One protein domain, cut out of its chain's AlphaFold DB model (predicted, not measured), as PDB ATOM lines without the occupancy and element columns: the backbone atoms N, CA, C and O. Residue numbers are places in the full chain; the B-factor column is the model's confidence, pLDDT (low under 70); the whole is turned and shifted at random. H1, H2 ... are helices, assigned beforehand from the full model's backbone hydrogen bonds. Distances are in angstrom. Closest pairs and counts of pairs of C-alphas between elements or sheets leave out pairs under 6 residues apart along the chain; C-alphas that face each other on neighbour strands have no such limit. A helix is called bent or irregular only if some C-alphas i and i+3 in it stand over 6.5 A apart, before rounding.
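AT A GLANCE: This is residues 112 to 246 of the 278 residues of the protein "DUF1279 domain-containing protein" of Kwoniella dejecticola CBS 10117 (UniProt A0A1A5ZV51). A flat, open frame of helices, in which the long arm H1b crosses H4 where Phe 142 and Ala 215 meet, while H2, H3 and H4 run round a wide empty space. At the other end of H1b lie H1a, H5a and H5b. The printed part has 135 residues with five named helices, H1 to H5 in order, and no named strand: all helix. It is extended, with a radius of gyration of the C-alphas of 23.2 A and spans of 67 by 40 by 17 A.

HOW THE PARTS SIT: H1, residues 112 to 148, was assigned as one helix by its hydrogen bonds but is bent, with C-alphas 121 and 124 9.5 A apart; its arms H1a, residues 112 to 121, and H1b, residues 124 to 148, stand at a steep tilt of 65 degrees. H2, residues 153 to 169, forms a helical hairpin with H3, residues 171 to 192; their closest C-alphas, Arg 165 and Ala 174, are 5.5 A apart. H4, residues 196 to 222, touches H1b with residues 211 to 219 alone, at a steep tilt of 53 degrees, opposite ways; the closest C-alphas, Phe 142 and Ala 215, are 5.0 A apart. H5, residues 224 to 244, likewise assigned as one helix, is bent, with C-alphas 233 and 236 7.0 A apart. Its arm H5a, residues 224 to 233, touches H1b, closest at the C-alphas of Tyr 130 and Thr 231, 6.7 A. H5b, residues 236 to 244, is close to H1b but not clearly touching, with C-alphas 125 and 239 7.3 A apart. In these helices and arms every O i to N i+4 pair is within hydrogen-bond range.

IN THESE COORDINATES: H1a begins at C-alpha 112, (-42.045, -14.788, -76.657). H1b is 35.8 A long, H2 22.9 A, H3 31.8 A and H4 36.4 A. H5b ends at C-alpha 244, (-52.648, 2.252, -58.773).

THE WHOLE: The farthest C-alphas, Glu 172 and Gly 246, are 72.0 A apart. The printed part has no cut, and its links are tight. Residues 150 to 154, 192 to 198, 200 and 222 to 225 have pLDDT under 70.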
ATOM      1  N   THR A 112     -41.081 -15.360 -75.710       74.06
ATOM      2  CA  THR A 112     -42.045 -14.788 -76.657       74.06
ATOM      3  C   THR A 112     -43.492 -14.866 -76.158       74.06
ATOM      4  O   THR A 112     -44.245 -13.910 -76.340       74.06
ATOM      5  N   GLN A 113     -43.890 -15.942 -75.472       79.25
ATOM      6  CA  GLN A 113     -45.197 -16.041 -74.807       79.25
ATOM      7  C   GLN A 113     -45.311 -15.048 -73.652       79.25
ATOM      8  O   GLN A 113     -46.333 -14.373 -73.539       79.25
ATOM      9  N   ARG A 114     -44.259 -14.891 -72.842       72.06
ATOM     10  CA  ARG A 114     -44.226 -13.891 -71.761       72.06
ATOM     11  C   ARG A 114     -44.344 -12.469 -72.314       72.06
ATOM     12  O   ARG A 114     -45.159 -11.693 -71.820       72.06
ATOM     13  N   LEU A 115     -43.625 -12.158 -73.395       74.75
ATOM     14  CA  LEU A 115     -43.760 -10.888 -74.116       74.75
ATOM     15  C   LEU A 115     -45.180 -10.685 -74.656       74.75
ATOM     16  O   LEU A 115     -45.761  -9.622 -74.457       74.75
ATOM     17  N   LYS A 116     -45.781 -11.704 -75.280       77.88
ATOM     18  CA  LYS A 116     -47.149 -11.625 -75.817       77.88
ATOM     19  C   LYS A 116     -48.189 -11.393 -74.716       77.88
ATOM     20  O   LYS A 116     -49.117 -10.610 -74.909       77.88
ATOM     21  N   ILE A 117     -48.016 -12.020 -73.551       76.62
ATOM     22  CA  ILE A 117     -48.854 -11.786 -72.366       76.62
ATOM     23  C   ILE A 117     -48.674 -10.351 -71.853       76.62
ATOM     24  O   ILE A 117     -49.669  -9.689 -71.559       76.62
ATOM     25  N   LEU A 118     -47.440  -9.838 -71.805       73.19
ATOM     26  CA  LEU A 118     -47.159  -8.445 -71.439       73.19
ATOM     27  C   LEU A 118     -47.825  -7.459 -72.406       73.19
ATOM     28  O   LEU A 118     -48.507  -6.544 -71.954       73.19
ATOM     29  N   PHE A 119     -47.701  -7.664 -73.718       75.31
ATOM     30  CA  PHE A 119     -48.371  -6.821 -74.712       75.31
ATOM     31  C   PHE A 119     -49.897  -6.885 -74.587       75.31
ATOM     32  O   PHE A 119     -50.561  -5.868 -74.751       75.31
ATOM     33  N   LYS A 120     -50.470  -8.043 -74.235       81.44
ATOM     34  CA  LYS A 120     -51.921  -8.189 -74.053       81.44
ATOM     35  C   LYS A 120     -52.430  -7.551 -72.753       81.44
ATOM     36  O   LYS A 120     -53.522  -6.992 -72.752       81.44
ATOM     37  N   LYS A 121     -51.656  -7.604 -71.659       79.56
ATOM     38  CA  LYS A 121     -52.017  -6.983 -70.369       79.56
ATOM     39  C   LYS A 121     -51.740  -5.479 -70.321       79.56
ATOM     40  O   LYS A 121     -52.542  -4.736 -69.765       79.56
ATOM     41  N   TYR A 122     -50.621  -5.036 -70.887       76.88
ATOM     42  CA  TYR A 122     -50.122  -3.666 -70.742       76.88
ATOM     43  C   TYR A 122     -50.227  -2.831 -72.029       76.88
ATOM     44  O   TYR A 122     -50.147  -1.605 -71.961       76.88
ATOM     45  N   GLY A 123     -50.477  -3.451 -73.188       83.75
ATOM     46  CA  GLY A 123     -50.882  -2.776 -74.425       83.75
ATOM     47  C   GLY A 123     -50.008  -1.582 -74.812       83.75
ATOM     48  O   GLY A 123     -48.783  -1.679 -74.884       83.75
ATOM     49  N   TRP A 124     -50.663  -0.438 -75.033       82.25
ATOM     50  CA  TRP A 124     -50.033   0.829 -75.427       82.25
ATOM     51  C   TRP A 124     -49.013   1.354 -74.405       82.25
ATOM     52  O   TRP A 124     -48.059   2.035 -74.771       82.25
ATOM     53  N   TYR A 125     -49.164   1.003 -73.127       83.56
ATOM     54  CA  TYR A 125     -48.240   1.441 -72.079       83.56
ATOM     55  C   TYR A 125     -46.893   0.732 -72.167       83.56
ATOM     56  O   TYR A 125     -45.865   1.365 -71.943       83.56
ATOM     57  N   ALA A 126     -46.878  -0.547 -72.556       82.56
ATOM     58  CA  ALA A 126     -45.627  -1.258 -72.814       82.56
ATOM     59  C   ALA A 126     -44.835  -0.580 -73.944       82.56
ATOM     60  O   ALA A 126     -43.624  -0.406 -73.828       82.56
ATOM     61  N   LEU A 127     -45.530  -0.125 -74.995       83.50
ATOM     62  CA  LEU A 127     -44.912   0.620 -76.091       83.50
ATOM     63  C   LEU A 127     -44.397   1.996 -75.633       83.50
ATOM     64  O   LEU A 127     -43.278   2.358 -75.975       83.50
ATOM     65  N   GLY A 128     -45.167   2.728 -74.821       87.88
ATOM     66  CA  GLY A 128     -44.752   4.034 -74.289       87.88
ATOM     67  C   GLY A 128     -43.540   3.966 -73.350       87.88
ATOM     68  O   GLY A 128     -42.650   4.807 -73.406       87.88
ATOM     69  N   ILE A 129     -43.459   2.934 -72.510       85.12
ATOM     70  CA  ILE A 129     -42.285   2.711 -71.653       85.12
ATOM     71  C   ILE A 129     -41.077   2.331 -72.509       85.12
ATOM     72  O   ILE A 129     -39.973   2.802 -72.253       85.12
ATOM     73  N   TYR A 130     -41.284   1.536 -73.561       83.12
ATOM     74  CA  TYR A 130     -40.226   1.173 -74.498       83.12
ATOM     75  C   TYR A 130     -39.671   2.387 -75.257       83.12
ATOM     76  O   TYR A 130     -38.454   2.512 -75.403       83.12
ATOM     77  N   THR A 131     -40.530   3.305 -75.712       88.44
ATOM     78  CA  THR A 131     -40.084   4.542 -76.373       88.44
ATOM     79  C   THR A 131     -39.361   5.467 -75.402       88.44
ATOM     80  O   THR A 131     -38.305   5.982 -75.756       88.44
ATOM     81  N   PHE A 132     -39.856   5.616 -74.169       89.44
ATOM     82  CA  PHE A 132     -39.204   6.425 -73.137       89.44
ATOM     83  C   PHE A 132     -37.812   5.897 -72.771       89.44
ATOM     84  O   PHE A 132     -36.834   6.648 -72.735       89.44
ATOM     85  N   LEU A 133     -37.694   4.585 -72.564       86.50
ATOM     86  CA  LEU A 133     -36.404   3.964 -72.290       86.50
ATOM     87  C   LEU A 133     -35.462   4.095 -73.493       86.50
ATOM     88  O   LEU A 133     -34.295   4.423 -73.328       86.50
ATOM     89  N   SER A 134     -35.992   3.960 -74.713       85.81
ATOM     90  CA  SER A 134     -35.224   4.217 -75.933       85.81
ATOM     91  C   SER A 134     -34.718   5.656 -76.024       85.81
ATOM     92  O   SER A 134     -33.608   5.852 -76.507       85.81
ATOM     93  N   THR A 135     -35.500   6.654 -75.600       89.44
ATOM     94  CA  THR A 135     -35.044   8.052 -75.598       89.44
ATOM     95  C   THR A 135     -33.945   8.286 -74.573       89.44
ATOM     96  O   THR A 135     -32.944   8.894 -74.927       89.44
ATOM     97  N   ILE A 136     -34.066   7.743 -73.356       90.69
ATOM     98  CA  ILE A 136     -33.017   7.848 -72.324       90.69
ATOM     99  C   ILE A 136     -31.725   7.197 -72.808       90.69
ATOM    100  O   ILE A 136     -30.661   7.808 -72.758       90.69
ATOM    101  N   ASP A 137     -31.829   5.974 -73.319       87.25
ATOM    102  CA  ASP A 137     -30.699   5.229 -73.851       87.25
ATOM    103  C   ASP A 137     -30.016   5.974 -75.010       87.25
ATOM    104  O   ASP A 137     -28.788   6.026 -75.090       87.25
ATOM    105  N   CYS A 138     -30.815   6.551 -75.915       87.62
ATOM    106  CA  CYS A 138     -30.330   7.353 -77.033       87.62
ATOM    107  C   CYS A 138     -29.606   8.604 -76.529       87.62
ATOM    108  O   CYS A 138     -28.503   8.875 -76.986       87.62
ATOM    109  N   SER A 139     -30.158   9.314 -75.541       90.38
ATOM    110  CA  SER A 139     -29.511  10.479 -74.930       90.38
ATOM    111  C   SER A 139     -28.196  10.120 -74.239       90.38
ATOM    112  O   SER A 139     -27.225  10.855 -74.372       90.38
ATOM    113  N   LEU A 140     -28.136   8.984 -73.540       89.25
ATOM    114  CA  LEU A 140     -26.923   8.547 -72.850       89.25
ATOM    115  C   LEU A 140     -25.835   8.109 -73.840       89.25
ATOM    116  O   LEU A 140     -24.673   8.478 -73.693       89.25
ATOM    117  N   THR A 141     -26.227   7.374 -74.883       87.12
ATOM    118  CA  THR A 141     -25.324   6.961 -75.967       87.12
ATOM    119  C   THR A 141     -24.843   8.169 -76.763       87.12
ATOM    120  O   THR A 141     -23.661   8.264 -77.073       87.12
ATOM    121  N   PHE A 142     -25.734   9.118 -77.053       90.00
ATOM    122  CA  PHE A 142     -25.393  10.372 -77.709       90.00
ATOM    123  C   PHE A 142     -24.414  11.179 -76.865       90.00
ATOM    124  O   PHE A 142     -23.406  11.614 -77.394       90.00
ATOM    125  N   LEU A 143     -24.638  11.309 -75.554       89.88
ATOM    126  CA  LEU A 143     -23.712  12.015 -74.671       89.88
ATOM    127  C   LEU A 143     -22.342  11.326 -74.608       89.88
ATOM    128  O   LEU A 143     -21.326  12.010 -74.607       89.88
ATOM    129  N   ALA A 144     -22.303   9.992 -74.598       86.06
ATOM    130  CA  ALA A 144     -21.051   9.243 -74.652       86.06
ATOM    131  C   ALA A 144     -20.316   9.465 -75.983       86.06
ATOM    132  O   ALA A 144     -19.132   9.784 -75.977       86.06
ATOM    133  N   VAL A 145     -21.014   9.352 -77.115       84.88
ATOM    134  CA  VAL A 145     -20.450   9.611 -78.450       84.88
ATOM    135  C   VAL A 145     -19.984  11.059 -78.569       84.88
ATOM    136  O   VAL A 145     -18.873  11.288 -79.026       84.88
ATOM    137  N   HIS A 146     -20.776  12.017 -78.097       86.19
ATOM    138  CA  HIS A 146     -20.467  13.442 -78.128       86.19
ATOM    139  C   HIS A 146     -19.274  13.793 -77.223       86.19
ATOM    140  O   HIS A 146     -18.392  14.548 -77.616       86.19
ATOM    141  N   ALA A 147     -19.181  13.186 -76.033       82.81
ATOM    142  CA  ALA A 147     -18.033  13.349 -75.137       82.81
ATOM    143  C   ALA A 147     -16.753  12.689 -75.683       82.81
ATOM    144  O   ALA A 147     -15.646  13.154 -75.410       82.81
ATOM    145  N   LEU A 148     -16.885  11.607 -76.455       80.94
ATOM    146  CA  LEU A 148     -15.760  10.936 -77.109       80.94
ATOM    147  C   LEU A 148     -15.342  11.650 -78.412       80.94
ATOM    148  O   LEU A 148     -14.151  11.685 -78.722       80.94
ATOM    149  N   GLY A 149     -16.302  12.247 -79.126       70.75
ATOM    150  CA  GLY A 149     -16.255  12.659 -80.533       70.75
ATOM    151  C   GLY A 149     -15.135  13.612 -80.945       70.75
ATOM    152  O   GLY A 149     -14.694  13.555 -82.089       70.75
ATOM    153  N   ALA A 150     -14.609  14.439 -80.038       60.72
ATOM    154  CA  ALA A 150     -13.613  15.453 -80.405       60.72
ATOM    155  C   ALA A 150     -12.290  15.379 -79.624       60.72
ATOM    156  O   ALA A 150     -11.227  15.629 -80.201       60.72
ATOM    157  N   GLU A 151     -12.333  15.006 -78.341       62.22
ATOM    158  CA  GLU A 151     -11.230  15.283 -77.402       62.22
ATOM    159  C   GLU A 151     -10.456  14.033 -76.953       62.22
ATOM    160  O   GLU A 151      -9.346  14.137 -76.428       62.22
ATOM    161  N   ARG A 152     -11.022  12.829 -77.128       63.84
ATOM    162  CA  ARG A 152     -10.435  11.582 -76.590       63.84
ATOM    163  C   ARG A 152     -10.182  10.495 -77.624       63.84
ATOM    164  O   ARG A 152      -9.318   9.655 -77.397       63.84
ATOM    165  N   ILE A 153     -10.869  10.528 -78.765       63.81
ATOM    166  CA  ILE A 153     -10.649   9.537 -79.825       63.81
ATOM    167  C   ILE A 153      -9.327   9.796 -80.554       63.81
ATOM    168  O   ILE A 153      -8.666   8.829 -80.897       63.81
ATOM    169  N   LYS A 154      -8.895  11.056 -80.725       68.00
ATOM    170  CA  LYS A 154      -7.678  11.413 -81.485       68.00
ATOM    171  C   LYS A 154      -6.418  10.653 -81.031       68.00
ATOM    172  O   LYS A 154      -5.918   9.871 -81.830       68.00
ATOM    173  N   PRO A 155      -5.964  10.741 -79.763       73.38
ATOM    174  CA  PRO A 155      -4.746  10.038 -79.344       73.38
ATOM    175  C   PRO A 155      -4.897   8.509 -79.356       73.38
ATOM    176  O   PRO A 155      -3.930   7.789 -79.600       73.38
ATOM    177  N   LEU A 156      -6.109   7.994 -79.115       73.56
ATOM    178  CA  LEU A 156      -6.392   6.557 -79.190       73.56
ATOM    179  C   LEU A 156      -6.338   6.045 -80.637       73.56
ATOM    180  O   LEU A 156      -5.765   4.988 -80.894       73.56
ATOM    181  N   PHE A 157      -6.910   6.791 -81.582       75.62
ATOM    182  CA  PHE A 157      -6.878   6.468 -83.005       75.62
ATOM    183  C   PHE A 157      -5.477   6.630 -83.581       75.62
ATOM    184  O   PHE A 157      -5.059   5.763 -84.338       75.62
ATOM    185  N   ASP A 158      -4.739   7.669 -83.191       78.81
ATOM    186  CA  ASP A 158      -3.368   7.886 -83.649       78.81
ATOM    187  C   ASP A 158      -2.478   6.708 -83.247       78.81
ATOM    188  O   ASP A 158      -1.746   6.196 -84.086       78.81
ATOM    189  N   GLY A 159      -2.622   6.176 -82.026       82.25
ATOM    190  CA  GLY A 159      -1.899   4.975 -81.593       82.25
ATOM    191  C   GLY A 159      -2.269   3.710 -82.380       82.25
ATOM    192  O   GLY A 159      -1.390   2.949 -82.783       82.25
ATOM    193  N   VAL A 160      -3.562   3.485 -82.642       84.88
ATOM    194  CA  VAL A 160      -4.034   2.314 -83.410       84.88
ATOM    195  C   VAL A 160      -3.633   2.411 -84.878       84.88
ATOM    196  O   VAL A 160      -3.161   1.432 -85.456       84.88
ATOM    197  N   ILE A 161      -3.808   3.582 -85.489       84.31
ATOM    198  CA  ILE A 161      -3.432   3.811 -86.878       84.31
ATOM    199  C   ILE A 161      -1.914   3.745 -87.018       84.31
ATOM    200  O   ILE A 161      -1.447   3.117 -87.960       84.31
ATOM    201  N   HIS A 162      -1.149   4.339 -86.099       81.00
ATOM    202  CA  HIS A 162       0.309   4.238 -86.083       81.00
ATOM    203  C   HIS A 162       0.745   2.775 -85.990       81.00
ATOM    204  O   HIS A 162       1.485   2.311 -86.847       81.00
ATOM    205  N   PHE A 163       0.194   2.001 -85.048       85.88
ATOM    206  CA  PHE A 163       0.468   0.565 -84.944       85.88
ATOM    207  C   PHE A 163       0.137  -0.196 -86.239       85.88
ATOM    208  O   PHE A 163       0.924  -1.023 -86.699       85.88
ATOM    209  N   TYR A 164      -1.006   0.096 -86.867       86.31
ATOM    210  CA  TYR A 164      -1.388  -0.509 -88.143       86.31
ATOM    211  C   TYR A 164      -0.465  -0.089 -89.299       86.31
ATOM    212  O   TYR A 164      -0.101  -0.925 -90.127       86.31
ATOM    213  N   ARG A 165      -0.059   1.185 -89.355       82.31
ATOM    214  CA  ARG A 165       0.844   1.732 -90.376       82.31
ATOM    215  C   ARG A 165       2.238   1.147 -90.247       82.31
ATOM    216  O   ARG A 165       2.739   0.623 -91.232       82.31
ATOM    217  N   VAL A 166       2.795   1.120 -89.040       83.75
ATOM    218  CA  VAL A 166       4.068   0.457 -88.733       83.75
ATOM    219  C   VAL A 166       4.028  -1.007 -89.173       83.75
ATOM    220  O   VAL A 166       4.926  -1.487 -89.858       83.75
ATOM    221  N   ARG A 167       2.929  -1.712 -88.877       84.44
ATOM    222  CA  ARG A 167       2.738  -3.117 -89.268       84.44
ATOM    223  C   ARG A 167       2.680  -3.332 -90.789       84.44
ATOM    224  O   ARG A 167       2.968  -4.440 -91.240       84.44
ATOM    225  N   ARG A 168       2.254  -2.332 -91.567       82.75
ATOM    226  CA  ARG A 168       1.956  -2.451 -93.007       82.75
ATOM    227  C   ARG A 168       3.028  -1.822 -93.909       82.75
ATOM    228  O   ARG A 168       3.300  -2.398 -94.958       82.75
ATOM    229  N   TYR A 169       3.597  -0.690 -93.501       79.00
ATOM    230  CA  TYR A 169       4.464   0.198 -94.291       79.00
ATOM    231  C   TYR A 169       5.853   0.418 -93.656       79.00
ATOM    232  O   TYR A 169       6.758   0.900 -94.323       79.00
ATOM    233  N   GLY A 170       6.062   0.011 -92.395       79.75
ATOM    234  CA  GLY A 170       7.317   0.236 -91.663       79.75
ATOM    235  C   GLY A 170       7.348   1.565 -90.898       79.75
ATOM    236  O   GLY A 170       6.472   2.413 -91.073       79.75
ATOM    237  N   ASP A 171       8.336   1.724 -90.012       77.62
ATOM    238  CA  ASP A 171       8.407   2.849 -89.062       77.62
ATOM    239  C   ASP A 171       8.656   4.208 -89.746       77.62
ATOM    240  O   ASP A 171       8.028   5.204 -89.392       77.62
ATOM    241  N   GLU A 172       9.513   4.262 -90.772       76.12
ATOM    242  CA  GLU A 172       9.893   5.529 -91.420       76.12
ATOM    243  C   GLU A 172       8.767   6.131 -92.280       76.12
ATOM    244  O   GLU A 172       8.537   7.342 -92.270       76.12
ATOM    245  N   GLU A 173       8.016   5.296 -93.003       76.50
ATOM    246  CA  GLU A 173       6.885   5.750 -93.822       76.50
ATOM    247  C   GLU A 173       5.673   6.127 -92.948       76.50
ATOM    248  O   GLU A 173       4.912   7.036 -93.285       76.50
ATOM    249  N   ALA A 174       5.518   5.485 -91.782       77.62
ATOM    250  CA  ALA A 174       4.471   5.812 -90.818       77.62
ATOM    251  C   ALA A 174       4.631   7.222 -90.223       77.62
ATOM    252  O   ALA A 174       3.632   7.938 -90.106       77.62
ATOM    253  N   GLU A 175       5.860   7.632 -89.894       79.88
ATOM    254  CA  GLU A 175       6.151   8.980 -89.382       79.88
ATOM    255  C   GLU A 175       5.988  10.058 -90.459       79.88
ATOM    256  O   GLU A 175       5.352  11.081 -90.207       79.88
ATOM    257  N   ASN A 176       6.453   9.817 -91.689       81.81
ATOM    258  CA  ASN A 176       6.261  10.773 -92.788       81.81
ATOM    259  C   ASN A 176       4.771  11.039 -93.069       81.81
ATOM    260  O   ASN A 176       4.367  12.184 -93.267       81.81
ATOM    261  N   LEU A 177       3.931   9.998 -93.015       80.56
ATOM    262  CA  LEU A 177       2.476  10.132 -93.157       80.56
ATOM    263  C   LEU A 177       1.821  10.864 -91.975       80.56
ATOM    264  O   LEU A 177       0.787  11.504 -92.158       80.56
ATOM    265  N   ARG A 178       2.396  10.772 -90.770       79.50
ATOM    266  CA  ARG A 178       1.932  11.515 -89.587       79.50
ATOM    267  C   ARG A 178       2.226  13.008 -89.731       79.50
ATOM    268  O   ARG A 178       1.347  13.825 -89.483       79.50
ATOM    269  N   ILE A 179       3.435  13.341 -90.185       81.31
ATOM    270  CA  ILE A 179       3.876  14.721 -90.425       81.31
ATOM    271  C   ILE A 179       3.044  15.374 -91.539       81.31
ATOM    272  O   ILE A 179       2.646  16.530 -91.411       81.31
ATOM    273  N   GLU A 180       2.732  14.641 -92.612       83.06
ATOM    274  CA  GLU A 180       1.874  15.158 -93.686       83.06
ATOM    275  C   GLU A 180       0.441  15.443 -93.193       83.06
ATOM    276  O   GLU A 180      -0.099  16.507 -93.491       83.06
ATOM    277  N   ASP A 181      -0.148  14.557 -92.374       83.12
ATOM    278  CA  ASP A 181      -1.482  14.766 -91.781       83.12
ATOM    279  C   ASP A 181      -1.503  15.974 -90.824       83.12
ATOM    280  O   ASP A 181      -2.446  16.767 -90.833       83.12
ATOM    281  N   GLU A 182      -0.444  16.166 -90.028       80.62
ATOM    282  CA  GLU A 182      -0.280  17.352 -89.175       80.62
ATOM    283  C   GLU A 182      -0.183  18.643 -90.006       80.62
ATOM    284  O   GLU A 182      -0.894  19.614 -89.728       80.62
ATOM    285  N   ASN A 183       0.631  18.648 -91.066       82.69
ATOM    286  CA  ASN A 183       0.787  19.797 -91.962       82.69
ATOM    287  C   ASN A 183      -0.509  20.139 -92.706       82.69
ATOM    288  O   ASN A 183      -0.834  21.315 -92.887       82.69
ATOM    289  N   GLN A 184      -1.257  19.125 -93.137       80.75
ATOM    290  CA  GLN A 184      -2.533  19.308 -93.817       80.75
ATOM    291  C   GLN A 184      -3.584  19.910 -92.878       80.75
ATOM    292  O   GLN A 184      -4.265  20.864 -93.251       80.75
ATOM    293  N   ARG A 185      -3.637  19.454 -91.620       76.31
ATOM    294  CA  ARG A 185      -4.523  20.032 -90.599       76.31
ATOM    295  C   ARG A 185      -4.192  21.482 -90.281       76.31
ATOM    296  O   ARG A 185      -5.116  22.264 -90.093       76.31
ATOM    297  N   ILE A 186      -2.912  21.852 -90.213       78.81
ATOM    298  CA  ILE A 186      -2.496  23.244 -89.970       78.81
ATOM    299  C   ILE A 186      -2.983  24.151 -91.109       78.81
ATOM    300  O   ILE A 186      -3.574  25.195 -90.834       78.81
ATOM    301  N   LYS A 187      -2.831  23.719 -92.369       80.81
ATOM    302  CA  LYS A 187      -3.332  24.450 -93.549       80.81
ATOM    303  C   LYS A 187      -4.856  24.604 -93.532       80.81
ATOM    304  O   LYS A 187      -5.363  25.707 -93.714       80.81
ATOM    305  N   GLU A 188      -5.592  23.534 -93.229       74.25
ATOM    306  CA  GLU A 188      -7.059  23.574 -93.106       74.25
ATOM    307  C   GLU A 188      -7.527  24.515 -91.980       74.25
ATOM    308  O   GLU A 188      -8.551  25.187 -92.109       74.25
ATOM    309  N   LEU A 189      -6.775  24.604 -90.876       72.12
ATOM    310  CA  LEU A 189      -7.079  25.484 -89.741       72.12
ATOM    311  C   LEU A 189      -6.835  26.964 -90.068       72.12
ATOM    312  O   LEU A 189      -7.602  27.822 -89.620       72.12
ATOM    313  N   GLU A 190      -5.799  27.261 -90.857       74.75
ATOM    314  CA  GLU A 190      -5.518  28.604 -91.375       74.75
ATOM    315  C   GLU A 190      -6.598  29.065 -92.369       74.75
ATOM    316  O   GLU A 190      -7.092  30.190 -92.263       74.75
ATOM    317  N   GLU A 191      -7.039  28.183 -93.269       70.62
ATOM    318  CA  GLU A 191      -8.080  28.475 -94.264       70.62
ATOM    319  C   GLU A 191      -9.475  28.637 -93.626       70.62
ATOM    320  O   GLU A 191     -10.196  29.603 -93.916       70.62
ATOM    321  N   ALA A 192      -9.828  27.766 -92.672       67.12
ATOM    322  CA  ALA A 192     -11.117  27.781 -91.975       67.12
ATOM    323  C   ALA A 192     -11.323  29.013 -91.077       67.12
ATOM    324  O   ALA A 192     -12.457  29.330 -90.709       67.12
ATOM    325  N   ASN A 193     -10.259  29.735 -90.708       66.50
ATOM    326  CA  ASN A 193     -10.362  30.911 -89.840       66.50
ATOM    327  C   ASN A 193     -11.054  32.106 -90.538       66.50
ATOM    328  O   ASN A 193     -11.621  32.970 -89.869       66.50
ATOM    329  N   SER A 194     -11.077  32.125 -91.876       64.69
ATOM    330  CA  SER A 194     -11.679  33.196 -92.690       64.69
ATOM    331  C   SER A 194     -13.195  33.038 -92.918       64.69
ATOM    332  O   SER A 194     -13.932  34.019 -92.836       64.69
ATOM    333  N   ASN A 195     -13.690  31.805 -93.085       63.12
ATOM    334  CA  ASN A 195     -15.118  31.467 -93.252       63.12
ATOM    335  C   ASN A 195     -15.746  30.866 -91.979       63.12
ATOM    336  O   ASN A 195     -16.834  30.280 -91.985       63.12
ATOM    337  N   ALA A 196     -15.059  31.056 -90.848       64.50
ATOM    338  CA  ALA A 196     -15.235  30.290 -89.626       64.50
ATOM    339  C   ALA A 196     -16.662  30.263 -89.081       64.50
ATOM    340  O   ALA A 196     -17.041  29.261 -88.504       64.50
ATOM    341  N   LYS A 197     -17.466  31.328 -89.179       61.97
ATOM    342  CA  LYS A 197     -18.781  31.361 -88.503       61.97
ATOM    343  C   LYS A 197     -19.839  30.491 -89.185       61.97
ATOM    344  O   LYS A 197     -20.547  29.757 -88.495       61.97
ATOM    345  N   GLU A 198     -19.946  30.568 -90.507       67.12
ATOM    346  CA  GLU A 198     -20.953  29.821 -91.270       67.12
ATOM    347  C   GLU A 198     -20.538  28.360 -91.443       67.12
ATOM    348  O   GLU A 198     -21.344  27.454 -91.214       67.12
ATOM    349  N   GLU A 199     -19.253  28.118 -91.713       71.19
ATOM    350  CA  GLU A 199     -18.694  26.770 -91.736       71.19
ATOM    351  C   GLU A 199     -18.702  26.131 -90.349       71.19
ATOM    352  O   GLU A 199     -18.950  24.932 -90.260       71.19
ATOM    353  N   LYS A 200     -18.552  26.913 -89.260       68.12
ATOM    354  CA  LYS A 200     -18.760  26.405 -87.895       68.12
ATOM    355  C   LYS A 200     -20.144  25.832 -87.704       68.12
ATOM    356  O   LYS A 200     -20.273  24.659 -87.377       68.12
ATOM    357  N   ALA A 201     -21.182  26.616 -87.961       73.25
ATOM    358  CA  ALA A 201     -22.553  26.142 -87.811       73.25
ATOM    359  C   ALA A 201     -22.859  24.926 -88.710       73.25
ATOM    360  O   ALA A 201     -23.524  23.984 -88.271       73.25
ATOM    361  N   GLN A 202     -22.348  24.914 -89.945       75.44
ATOM    362  CA  GLN A 202     -22.518  23.800 -90.880       75.44
ATOM    363  C   GLN A 202     -21.755  22.539 -90.459       75.44
ATOM    364  O   GLN A 202     -22.328  21.451 -90.522       75.44
ATOM    365  N   TRP A 203     -20.497  22.648 -90.018       71.56
ATOM    366  CA  TRP A 203     -19.731  21.495 -89.544       71.56
ATOM    367  C   TRP A 203     -20.303  20.982 -88.232       71.56
ATOM    368  O   TRP A 203     -20.504  19.780 -88.116       71.56
ATOM    369  N   PHE A 204     -20.669  21.866 -87.294       75.12
ATOM    370  CA  PHE A 204     -21.335  21.467 -86.058       75.12
ATOM    371  C   PHE A 204     -22.631  20.729 -86.379       75.12
ATOM    372  O   PHE A 204     -22.891  19.697 -85.781       75.12
ATOM    373  N   SER A 205     -23.404  21.183 -87.372       78.94
ATOM    374  CA  SER A 205     -24.615  20.482 -87.813       78.94
ATOM    375  C   SER A 205     -24.296  19.115 -88.425       78.94
ATOM    376  O   SER A 205     -24.917  18.126 -88.056       78.94
ATOM    377  N   LYS A 206     -23.323  19.021 -89.338       82.44
ATOM    378  CA  LYS A 206     -22.941  17.755 -89.989       82.44
ATOM    379  C   LYS A 206     -22.383  16.745 -88.986       82.44
ATOM    380  O   LYS A 206     -22.825  15.600 -88.988       82.44
ATOM    381  N   THR A 207     -21.474  17.173 -88.116       82.44
ATOM    382  CA  THR A 207     -20.906  16.353 -87.043       82.44
ATOM    383  C   THR A 207     -21.985  15.963 -86.044       82.44
ATOM    384  O   THR A 207     -22.083  14.791 -85.720       82.44
ATOM    385  N   PHE A 208     -22.885  16.873 -85.663       85.81
ATOM    386  CA  PHE A 208     -24.033  16.551 -84.813       85.81
ATOM    387  C   PHE A 208     -24.948  15.492 -85.444       85.81
ATOM    388  O   PHE A 208     -25.336  14.542 -84.773       85.81
ATOM    389  N   TRP A 209     -25.273  15.601 -86.737       88.50
ATOM    390  CA  TRP A 209     -26.071  14.593 -87.443       88.50
ATOM    391  C   TRP A 209     -25.329  13.260 -87.590       88.50
ATOM    392  O   TRP A 209     -25.954  12.208 -87.468       88.50
ATOM    393  N   ALA A 210     -24.013  13.284 -87.818       88.38
ATOM    394  CA  ALA A 210     -23.179  12.087 -87.885       88.38
ATOM    395  C   ALA A 210     -23.072  11.396 -86.517       88.38
ATOM    396  O   ALA A 210     -23.254  10.184 -86.431       88.38
ATOM    397  N   GLU A 211     -22.863  12.157 -85.445       86.31
ATOM    398  CA  GLU A 211     -22.867  11.689 -84.059       86.31
ATOM    399  C   GLU A 211     -24.240  11.155 -83.662       86.31
ATOM    400  O   GLU A 211     -24.321  10.097 -83.050       86.31
ATOM    401  N   LEU A 212     -25.329  11.823 -84.055       88.19
ATOM    402  CA  LEU A 212     -26.696  11.365 -83.812       88.19
ATOM    403  C   LEU A 212     -26.993  10.068 -84.574       88.19
ATOM    404  O   LEU A 212     -27.587   9.148 -84.013       88.19
ATOM    405  N   ALA A 213     -26.562   9.958 -85.833       88.62
ATOM    406  CA  ALA A 213     -26.710   8.746 -86.632       88.62
ATOM    407  C   ALA A 213     -25.866   7.588 -86.074       88.62
ATOM    408  O   ALA A 213     -26.351   6.458 -85.985       88.62
ATOM    409  N   LEU A 214     -24.632   7.869 -85.648       85.44
ATOM    410  CA  LEU A 214     -23.736   6.905 -85.014       85.44
ATOM    411  C   LEU A 214     -24.283   6.458 -83.655       85.44
ATOM    412  O   LEU A 214     -24.372   5.261 -83.391       85.44
ATOM    413  N   ALA A 215     -24.726   7.397 -82.822       85.31
ATOM    414  CA  ALA A 215     -25.385   7.118 -81.554       85.31
ATOM    415  C   ALA A 215     -26.666   6.310 -81.770       85.31
ATOM    416  O   ALA A 215     -26.906   5.365 -81.029       85.31
ATOM    417  N   TYR A 216     -27.453   6.602 -82.809       84.44
ATOM    418  CA  TYR A 216     -28.620   5.801 -83.178       84.44
ATOM    419  C   TYR A 216     -28.239   4.374 -83.582       84.44
ATOM    420  O   TYR A 216     -28.873   3.416 -83.137       84.44
ATOM    421  N   ALA A 217     -27.174   4.203 -84.368       86.56
ATOM    422  CA  ALA A 217     -26.664   2.888 -84.741       86.56
ATOM    423  C   ALA A 217     -26.185   2.092 -83.514       86.56
ATOM    424  O   ALA A 217     -26.567   0.929 -83.350       86.56
ATOM    425  N   ILE A 218     -25.422   2.721 -82.615       82.56
ATOM    426  CA  ILE A 218     -24.954   2.110 -81.363       82.56
ATOM    427  C   ILE A 218     -26.145   1.790 -80.451       82.56
ATOM    428  O   ILE A 218     -26.277   0.656 -79.996       82.56
ATOM    429  N   HIS A 219     -27.079   2.723 -80.244       78.75
ATOM    430  CA  HIS A 219     -28.246   2.472 -79.397       78.75
ATOM    431  C   HIS A 219     -29.137   1.372 -79.990       78.75
ATOM    432  O   HIS A 219     -29.828   0.677 -79.248       78.75
ATOM    433  N   LYS A 220     -29.224   1.230 -81.318       78.81
ATOM    434  CA  LYS A 220     -30.063   0.206 -81.957       78.81
ATOM    435  C   LYS A 220     -29.429  -1.183 -81.869       78.81
ATOM    436  O   LYS A 220     -30.154  -2.167 -81.761       78.81
ATOM    437  N   THR A 221     -28.101  -1.267 -81.895       74.00
ATOM    438  CA  THR A 221     -27.349  -2.533 -81.895       74.00
ATOM    439  C   THR A 221     -27.041  -3.037 -80.487       74.00
ATOM    440  O   THR A 221     -27.269  -4.210 -80.202       74.00
ATOM    441  N   LEU A 222     -26.609  -2.161 -79.577       65.38
ATOM    442  CA  LEU A 222     -26.177  -2.538 -78.228       65.38
ATOM    443  C   LEU A 222     -27.349  -2.860 -77.283       65.38
ATOM    444  O   LEU A 222     -27.178  -3.560 -76.288       65.38
ATOM    445  N   LEU A 223     -28.555  -2.371 -77.586       61.19
ATOM    446  CA  LEU A 223     -29.660  -2.377 -76.625       61.19
ATOM    447  C   LEU A 223     -30.849  -3.245 -77.005       61.19
ATOM    448  O   LEU A 223     -31.716  -3.412 -76.163       61.19
ATOM    449  N   LEU A 224     -30.926  -3.853 -78.189       67.12
ATOM    450  CA  LEU A 224     -32.075  -4.719 -78.497       67.12
ATOM    451  C   LEU A 224     -32.294  -5.838 -77.450       67.12
ATOM    452  O   LEU A 224     -33.432  -5.996 -77.008       67.12
ATOM    453  N   PRO A 225     -31.258  -6.551 -76.963       67.31
ATOM    454  CA  PRO A 225     -31.424  -7.564 -75.916       67.31
ATOM    455  C   PRO A 225     -31.530  -6.960 -74.509       67.31
ATOM    456  O   PRO A 225     -32.392  -7.355 -73.725       67.31
ATOM    457  N   VAL A 226     -30.676  -5.983 -74.183       72.38
ATOM    458  CA  VAL A 226     -30.583  -5.400 -72.832       72.38
ATOM    459  C   VAL A 226     -31.811  -4.552 -72.507       72.38
ATOM    460  O   VAL A 226     -32.393  -4.696 -71.435       72.38
ATOM    461  N   ARG A 227     -32.285  -3.739 -73.456       77.62
ATOM    462  CA  ARG A 227     -33.515  -2.945 -73.326       77.62
ATOM    463  C   ARG A 227     -34.745  -3.830 -73.266       77.62
ATOM    464  O   ARG A 227     -35.617  -3.585 -72.437       77.62
ATOM    465  N   ALA A 228     -34.837  -4.861 -74.109       75.31
ATOM    466  CA  ALA A 228     -35.950  -5.807 -74.046       75.31
ATOM    467  C   ALA A 228     -35.968  -6.551 -72.698       75.31
ATOM    468  O   ALA A 228     -37.018  -6.664 -72.075       75.31
ATOM    469  N   GLY A 229     -34.806  -6.976 -72.196       81.75
ATOM    470  CA  GLY A 229     -34.676  -7.582 -70.869       81.75
ATOM    471  C   GLY A 229     -35.081  -6.632 -69.738       81.75
ATOM    472  O   GLY A 229     -35.907  -6.984 -68.895       81.75
ATOM    473  N   PHE A 230     -34.565  -5.401 -69.750       83.12
ATOM    474  CA  PHE A 230     -34.862  -4.398 -68.727       83.12
ATOM    475  C   PHE A 230     -36.331  -3.966 -68.747       83.12
ATOM    476  O   PHE A 230     -36.970  -3.870 -67.700       83.12
ATOM    477  N   THR A 231     -36.911  -3.769 -69.933       82.12
ATOM    478  CA  THR A 231     -38.337  -3.452 -70.061       82.12
ATOM    479  C   THR A 231     -39.194  -4.603 -69.551       82.12
ATOM    480  O   THR A 231     -40.073  -4.354 -68.735       82.12
ATOM    481  N   VAL A 232     -38.929  -5.860 -69.907       83.38
ATOM    482  CA  VAL A 232     -39.713  -6.994 -69.378       83.38
ATOM    483  C   VAL A 232     -39.619  -7.092 -67.850       83.38
ATOM    484  O   VAL A 232     -40.628  -7.368 -67.201       83.38
ATOM    485  N   ALA A 233     -38.450  -6.811 -67.264       86.00
ATOM    486  CA  ALA A 233     -38.252  -6.857 -65.818       86.00
ATOM    487  C   ALA A 233     -38.914  -5.683 -65.068       86.00
ATOM    488  O   ALA A 233     -39.499  -5.875 -64.000       86.00
ATOM    489  N   TRP A 234     -38.835  -4.463 -65.608       86.88
ATOM    490  CA  TRP A 234     -39.221  -3.244 -64.886       86.88
ATOM    491  C   TRP A 234     -40.626  -2.732 -65.228       86.88
ATOM    492  O   TRP A 234     -41.313  -2.174 -64.368       86.88
ATOM    493  N   THR A 235     -41.114  -3.001 -66.443       86.12
ATOM    494  CA  THR A 235     -42.459  -2.609 -66.909       86.12
ATOM    495  C   THR A 235     -43.587  -3.026 -65.963       86.12
ATOM    496  O   THR A 235     -44.397  -2.156 -65.644       86.12
ATOM    497  N   PRO A 236     -43.688  -4.276 -65.456       83.25
ATOM    498  CA  PRO A 236     -44.806  -4.637 -64.582       83.25
ATOM    499  C   PRO A 236     -44.854  -3.787 -63.303       83.25
ATOM    500  O   PRO A 236     -45.941  -3.450 -62.840       83.25
ATOM    501  N   LYS A 237     -43.701  -3.363 -62.763       87.00
ATOM    502  CA  LYS A 237     -43.643  -2.486 -61.582       87.00
ATOM    503  C   LYS A 237     -44.137  -1.077 -61.897       87.00
ATOM    504  O   LYS A 237     -44.973  -0.544 -61.169       87.00
ATOM    505  N   ILE A 238     -43.661  -0.499 -63.000       85.56
ATOM    506  CA  ILE A 238     -44.039   0.857 -63.419       85.56
ATOM    507  C   ILE A 238     -45.520   0.913 -63.778       85.56
ATOM    508  O   ILE A 238     -46.227   1.812 -63.328       85.56
ATOM    509  N   VAL A 239     -46.015  -0.052 -64.555       85.50
ATOM    510  CA  VAL A 239     -47.411  -0.033 -64.997       85.50
ATOM    511  C   VAL A 239     -48.361  -0.279 -63.833       85.50
ATOM    512  O   VAL A 239     -49.372   0.410 -63.744       85.50
ATOM    513  N   ASN A 240     -48.033  -1.175 -62.899       83.88
ATOM    514  CA  ASN A 240     -48.860  -1.367 -61.705       83.88
ATOM    515  C   ASN A 240     -48.885  -0.112 -60.823       83.88
ATOM    516  O   ASN A 240     -49.941   0.252 -60.307       83.88
ATOM    517  N   TRP A 241     -47.766   0.603 -60.703       88.50
ATOM    518  CA  TRP A 241     -47.721   1.892 -60.011       88.50
ATOM    519  C   TRP A 241     -48.593   2.949 -60.708       88.50
ATOM    520  O   TRP A 241     -49.404   3.615 -60.060       88.50
ATOM    521  N   LEU A 242     -48.512   3.051 -62.036       85.44
ATOM    522  CA  LEU A 242     -49.320   3.978 -62.837       85.44
ATOM    523  C   LEU A 242     -50.818   3.611 -62.801       85.44
ATOM    524  O   LEU A 242     -51.685   4.486 -62.751       85.44
ATOM    525  N   ALA A 243     -51.128   2.316 -62.749       83.75
ATOM    526  CA  ALA A 243     -52.484   1.805 -62.604       83.75
ATOM    527  C   ALA A 243     -53.055   2.074 -61.207       83.75
ATOM    528  O   ALA A 243     -54.207   2.489 -61.091       83.75
ATOM    529  N   SER A 244     -52.244   1.936 -60.152       81.06
ATOM    530  CA  SER A 244     -52.648   2.252 -58.773       81.06
ATOM    531  C   SER A 244     -52.995   3.733 -58.585       81.06
ATOM    532  O   SER A 244     -53.932   4.071 -57.865       81.06
ATOM    533  N   ARG A 245     -52.314   4.625 -59.319       82.19
ATOM    534  CA  ARG A 245     -52.623   6.063 -59.389       82.19
ATOM    535  C   ARG A 245     -53.867   6.383 -60.228       82.19
ATOM    536  O   ARG A 245     -54.257   7.542 -60.323       82.19
ATOM    537  N   GLY A 246     -54.497   5.380 -60.841       77.62
ATOM    538  CA  GLY A 246     -55.667   5.547 -61.704       77.62
ATOM    539  C   GLY A 246     -55.350   6.167 -63.065       77.62
ATOM    540  O   GLY A 246     -56.274   6.520 -63.790       77.62
TER     541      GLY A 246